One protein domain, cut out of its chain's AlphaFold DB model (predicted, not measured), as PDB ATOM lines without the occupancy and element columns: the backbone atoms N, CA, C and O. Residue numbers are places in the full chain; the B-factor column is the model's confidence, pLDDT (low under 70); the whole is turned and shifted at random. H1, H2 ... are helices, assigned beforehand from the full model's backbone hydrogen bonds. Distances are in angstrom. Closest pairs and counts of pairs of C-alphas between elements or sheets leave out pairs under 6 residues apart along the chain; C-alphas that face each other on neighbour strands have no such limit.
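What this domain is: This is residues 9 to 52 of the 1073 residues of an uncharacterized protein of Pseudomonas jessenii (UniProt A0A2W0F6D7). Look first at H2, the longest helix, which the short helix H1 meets with its first residue, Gly 9, near Ala 39, the two helices making a slanted corner within a small rod; a long link, residues 15 to 35, reaches to one end of the rod at Ala 21, and the short helix H3 makes the other end. The printed part has 44 residues with three named helices, H1, H2, H3, and no named strand; it is all helix by class, with 19 residues in named elements, under half. It is only just loose, close to compact, with a radius of gyration of the C-alphas of 11.3 A and spans of 35 by 16 by 14 A.

How they stand to each other: Start at H2, residues 36 to 43, which touches H1, residues 9 to 14; the closest C-alphas are those of Gly 9 and Ala 39, 4.2 A apart. They run opposite ways at a steep tilt of 56 degrees. H3, residues 48 to 52, is apart from both. Every O i to N i+4 pair is within hydrogen-bond range in H2 and H3, against 1 of 2 in H1.

Where its parts are: Find C-alpha 36 at (212.809, 302.544, 359.612); from there H2 runs 11.0 A to C-alpha 43. H1 begins at C-alpha 9, (221.531, 304.057, 357.439), and measures 9.1 A. H3 measures 6.0 A and ends at C-alpha 52, (216.195, 303.471, 341.293).

The domain as a whole: The C-alphas of Ala 21 and Gln 49 are the two farthest apart, 35.5 A. The link from H1 to H2 is long, that from H2 to H3 tight. The printed part has no cut, and no printed residue is under 70 in pLDDT.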
ATOM      1  N   GLY A   9     222.575 304.808 356.732       89.81
ATOM      2  CA  GLY A   9     221.531 304.057 357.439       89.81
ATOM      3  C   GLY A   9     221.879 303.722 358.896       89.81
ATOM      4  O   GLY A   9     220.983 303.533 359.710       89.81
ATOM      5  N   VAL A  10     223.166 303.697 359.265       95.00
ATOM      6  CA  VAL A  10     223.597 303.442 360.651       95.00
ATOM      7  C   VAL A  10     223.285 304.642 361.542       95.00
ATOM      8  O   VAL A  10     222.917 304.457 362.700       95.00
ATOM      9  N   LEU A  11     223.394 305.867 361.012       95.25
ATOM     10  CA  LEU A  11     223.069 307.080 361.765       95.25
ATOM     11  C   LEU A  11     221.618 307.041 362.244       95.25
ATOM     12  O   LEU A  11     221.377 307.268 363.425       95.25
ATOM     13  N   ASN A  12     220.682 306.651 361.376       94.62
ATOM     14  CA  ASN A  12     219.271 306.494 361.722       94.62
ATOM     15  C   ASN A  12     219.048 305.583 362.943       94.62
ATOM     16  O   ASN A  12     218.280 305.930 363.834       94.62
ATOM     17  N   TYR A  13     219.749 304.450 363.022       96.44
ATOM     18  CA  TYR A  13     219.647 303.531 364.159       96.44
ATOM     19  C   TYR A  13     220.317 304.055 365.434       96.44
ATOM     20  O   TYR A  13     219.810 303.829 366.533       96.44
ATOM     21  N   LEU A  14     221.429 304.786 365.308       95.50
ATOM     22  CA  LEU A  14     222.120 305.388 366.453       95.50
ATOM     23  C   LEU A  14     221.306 306.519 367.088       95.50
ATOM     24  O   LEU A  14     221.211 306.591 368.313       95.50
ATOM     25  N   ILE A  15     220.691 307.376 366.268       96.06
ATOM     26  CA  ILE A  15     219.912 308.538 366.725       96.06
ATOM     27  C   ILE A  15     218.397 308.339 366.602       96.06
ATOM     28  O   ILE A  15     217.647 309.315 366.592       96.06
ATOM     29  N   SER A  16     217.944 307.082 366.530       95.94
ATOM     30  CA  SER A  16     216.521 306.712 366.501       95.94
ATOM     31  C   SER A  16     215.764 307.425 367.617       95.94
ATOM     32  O   SER A  16     216.275 307.491 368.737       95.94
ATOM     33  N   ARG A  17     214.580 307.978 367.343       91.00
ATOM     34  CA  ARG A  17     213.814 308.719 368.367       91.00
ATOM     35  C   ARG A  17     213.468 307.835 369.549       91.00
ATOM     36  O   ARG A  17     213.723 308.198 370.686       91.00
ATOM     37  N   GLU A  18     212.984 306.648 369.233       92.44
ATOM     38  CA  GLU A  18     212.665 305.614 370.197       92.44
ATOM     39  C   GLU A  18     213.566 304.409 369.934       92.44
ATOM     40  O   GLU A  18     214.009 304.165 368.805       92.44
ATOM     41  N   VAL A  19     213.883 303.679 370.992       95.88
ATOM     42  CA  VAL A  19     214.700 302.465 370.939       95.88
ATOM     43  C   VAL A  19     213.819 301.257 371.260       95.88
ATOM     44  O   VAL A  19     212.712 301.445 371.763       95.88
ATOM     45  N   PRO A  20     214.267 300.015 371.018       95.75
ATOM     46  CA  PRO A  20     213.458 298.827 371.273       95.75
ATOM     47  C   PRO A  20     212.850 298.749 372.675       95.75
ATOM     48  O   PRO A  20     211.705 298.337 372.800       95.75
ATOM     49  N   ALA A  21     213.548 299.248 373.700       94.31
ATOM     50  CA  ALA A  21     212.994 299.316 375.053       94.31
ATOM     51  C   ALA A  21     211.876 300.356 375.247       94.31
ATOM     52  O   ALA A  21     211.062 300.183 376.148       94.31
ATOM     53  N   THR A  22     211.828 301.437 374.457       92.94
ATOM     54  CA  THR A  22     210.883 302.558 374.646       92.94
ATOM     55  C   THR A  22     209.799 302.652 373.573       92.94
ATOM     56  O   THR A  22     208.820 303.372 373.768       92.94
ATOM     57  N   GLN A  23     209.922 301.904 372.473       89.31
ATOM     58  CA  GLN A  23     208.990 302.002 371.345       89.31
ATOM     59  C   GLN A  23     207.614 301.356 371.568       89.31
ATOM     60  O   GLN A  23     206.645 301.726 370.894       89.31
ATOM     61  N   GLY A  24     207.516 300.405 372.504       85.00
ATOM     62  CA  GLY A  24     206.340 299.543 372.647       85.00
ATOM     63  C   GLY A  24     206.081 298.740 371.367       85.00
ATOM     64  O   GLY A  24     207.019 298.319 370.695       85.00
ATOM     65  N   ASP A  25     204.817 298.607 370.969       76.62
ATOM     66  CA  ASP A  25     204.423 297.776 369.818       76.62
ATOM     67  C   ASP A  25     204.552 298.488 368.453       76.62
ATOM     68  O   ASP A  25     204.113 297.978 367.425       76.62
ATOM     69  N   ARG A  26     205.134 299.695 368.419       80.00
ATOM     70  CA  ARG A  26     205.100 300.581 367.239       80.00
ATOM     71  C   ARG A  26     206.131 300.262 366.153       80.00
ATOM     72  O   ARG A  26     206.017 300.805 365.062       80.00
ATOM     73  N   ASN A  27     207.138 299.430 366.427       86.19
ATOM     74  CA  ASN A  27     208.201 299.073 365.470       86.19
ATOM     75  C   ASN A  27     208.830 300.288 364.735       86.19
ATOM     76  O   ASN A  27     208.902 300.348 363.509       86.19
ATOM     77  N   VAL A  28     209.276 301.289 365.496       88.88
ATOM     78  CA  VAL A  28     209.836 302.552 364.977       88.88
ATOM     79  C   VAL A  28     211.356 302.655 365.147       88.88
ATOM     80  O   VAL A  28     211.939 303.704 364.878       88.88
ATOM     81  N   TYR A  29     212.033 301.588 365.578       94.38
ATOM     82  CA  TYR A  29     213.487 301.603 365.717       94.38
ATOM     83  C   TYR A  29     214.194 301.832 364.367       94.38
ATOM     84  O   TYR A  29     214.015 301.082 363.409       94.38
ATOM     85  N   GLY A  30     215.013 302.884 364.297       92.06
ATOM     86  CA  GLY A  30     215.627 303.386 363.064       92.06
ATOM     87  C   GLY A  30     214.843 304.522 362.399       92.06
ATOM     88  O   GLY A  30     215.317 305.086 361.413       92.06
ATOM     89  N   ALA A  31     213.674 304.900 362.926       88.75
ATOM     90  CA  ALA A  31     212.930 306.064 362.459       88.75
ATOM     91  C   ALA A  31     213.439 307.357 363.125       88.75
ATOM     92  O   ALA A  31     213.596 307.448 364.348       88.75
ATOM     93  N   VAL A  32     213.694 308.376 362.299       86.19
ATOM     94  CA  VAL A  32     214.159 309.702 362.751       86.19
ATOM     95  C   VAL A  32     213.392 310.807 362.036       86.19
ATOM     96  O   VAL A  32     212.532 311.437 362.639       86.19
ATOM     97  N   GLN A  33     213.717 311.027 360.760       81.00
ATOM     98  CA  GLN A  33     213.015 311.931 359.842       81.00
ATOM     99  C   GLN A  33     212.222 311.147 358.784       81.00
ATOM    100  O   GLN A  33     211.290 311.667 358.184       81.00
ATOM    101  N   ASN A  34     212.590 309.880 358.581       78.19
ATOM    102  CA  ASN A  34     211.950 308.926 357.683       78.19
ATOM    103  C   ASN A  34     211.648 307.627 358.447       78.19
ATOM    104  O   ASN A  34     212.179 307.416 359.543       78.19
ATOM    105  N   ALA A  35     210.831 306.751 357.856       79.31
ATOM    106  CA  ALA A  35     210.524 305.429 358.401       79.31
ATOM    107  C   ALA A  35     211.770 304.519 358.494       79.31
ATOM    108  O   ALA A  35     212.740 304.689 357.751       79.31
ATOM    109  N   SER A  36     211.721 303.512 359.374       84.94
ATOM    110  CA  SER A  36     212.809 302.544 359.612       84.94
ATOM    111  C   SER A  36     213.246 301.792 358.348       84.94
ATOM    112  O   SER A  36     214.438 301.545 358.148       84.94
ATOM    113  N   LEU A  37     212.307 301.505 357.440       87.00
ATOM    114  CA  LEU A  37     212.590 300.868 356.152       87.00
ATOM    115  C   LEU A  37     213.581 301.676 355.293       87.00
ATOM    116  O   LEU A  37     214.377 301.088 354.558       87.00
ATOM    117  N   GLU A  38     213.612 303.008 355.445       85.81
ATOM    118  CA  GLU A  38     214.553 303.850 354.706       85.81
ATOM    119  C   GLU A  38     215.953 303.764 355.279       85.81
ATOM    120  O   GLU A  38     216.919 303.724 354.516       85.81
ATOM    121  N   ALA A  39     216.083 303.630 356.600       91.12
ATOM    122  CA  ALA A  39     217.367 303.341 357.221       91.12
ATOM    123  C   ALA A  39     217.943 302.031 356.667       91.12
ATOM    124  O   ALA A  39     219.083 302.007 356.203       91.12
ATOM    125  N   GLN A  40     217.135 300.967 356.619       94.81
ATOM    126  CA  GLN A  40     217.541 299.665 356.079       94.81
ATOM    127  C   GLN A  40     217.925 299.749 354.598       94.81
ATOM    128  O   GLN A  40     218.956 299.206 354.199       94.81
ATOM    129  N   ARG A  41     217.167 300.492 353.782       90.75
ATOM    130  CA  ARG A  41     217.519 300.751 352.378       90.75
ATOM    131  C   ARG A  41     218.863 301.475 352.256       90.75
ATOM    132  O   ARG A  41     219.685 301.110 351.415       90.75
ATOM    133  N   LEU A  42     219.122 302.477 353.094       91.38
ATOM    134  CA  LEU A  42     220.371 303.247 353.098       91.38
ATOM    135  C   LEU A  42     221.578 302.442 353.596       91.38
ATOM    136  O   LEU A  42     222.708 302.731 353.192       91.38
ATOM    137  N   LEU A  43     221.368 301.406 354.418       95.25
ATOM    138  CA  LEU A  43     222.428 300.459 354.784       95.25
ATOM    139  C   LEU A  43     222.989 299.720 353.556       95.25
ATOM    140  O   LEU A  43     224.133 299.266 353.594       95.25
ATOM    141  N   SER A  44     222.244 299.655 352.441       93.56
ATOM    142  CA  SER A  44     222.725 299.032 351.201       93.56
ATOM    143  C   SER A  44     223.949 299.729 350.624       93.56
ATOM    144  O   SER A  44     224.629 299.122 349.805       93.56
ATOM    145  N   GLY A  45     224.235 300.981 351.011       90.00
ATOM    146  CA  GLY A  45     225.357 301.775 350.508       90.00
ATOM    147  C   GLY A  45     225.298 302.089 349.008       90.00
ATOM    148  O   GLY A  45     226.295 302.553 348.456       90.00
ATOM    149  N   LEU A  46     224.166 301.814 348.355       92.06
ATOM    150  CA  LEU A  46     223.913 302.137 346.955       92.06
ATOM    151  C   LEU A  46     223.438 303.588 346.832       92.06
ATOM    152  O   LEU A  46     222.690 304.071 347.682       92.06
ATOM    153  N   SER A  47     223.843 304.286 345.772       90.00
ATOM    154  CA  SER A  47     223.358 305.638 345.479       90.00
ATOM    155  C   SER A  47     221.869 305.627 345.103       90.00
ATOM    156  O   SER A  47     221.370 304.598 344.644       90.00
ATOM    157  N   PRO A  48     221.153 306.762 345.203       83.88
ATOM    158  CA  PRO A  48     219.755 306.853 344.770       83.88
ATOM    159  C   PRO A  48     219.528 306.361 343.338       83.88
ATOM    160  O   PRO A  48     218.589 305.623 343.075       83.88
ATOM    161  N   GLN A  49     220.436 306.689 342.416       89.44
ATOM    162  CA  GLN A  49     220.348 306.266 341.016       89.44
ATOM    163  C   GLN A  49     220.575 304.759 340.856       89.44
ATOM    164  O   GLN A  49     219.951 304.129 340.004       89.44
ATOM    165  N   GLN A  50     221.461 304.169 341.665       94.75
ATOM    166  CA  GLN A  50     221.651 302.717 341.697       94.75
ATOM    167  C   GLN A  50     220.406 302.020 342.252       94.75
ATOM    168  O   GLN A  50     219.954 301.046 341.665       94.75
ATOM    169  N   GLN A  51     219.833 302.541 343.340       91.06
ATOM    170  CA  GLN A  51     218.600 302.024 343.933       91.06
ATOM    171  C   GLN A  51     217.440 302.098 342.935       91.06
ATOM    172  O   GLN A  51     216.801 301.082 342.682       91.06
ATOM    173  N   GLN A  52     217.232 303.259 342.303       89.69
ATOM    174  CA  GLN A  52     216.195 303.471 341.293       89.69
ATOM    175  C   GLN A  52     216.345 302.502 340.115       89.69
ATOM    176  O   GLN A  52     215.374 301.860 339.741       89.69
TER     177      GLN A  52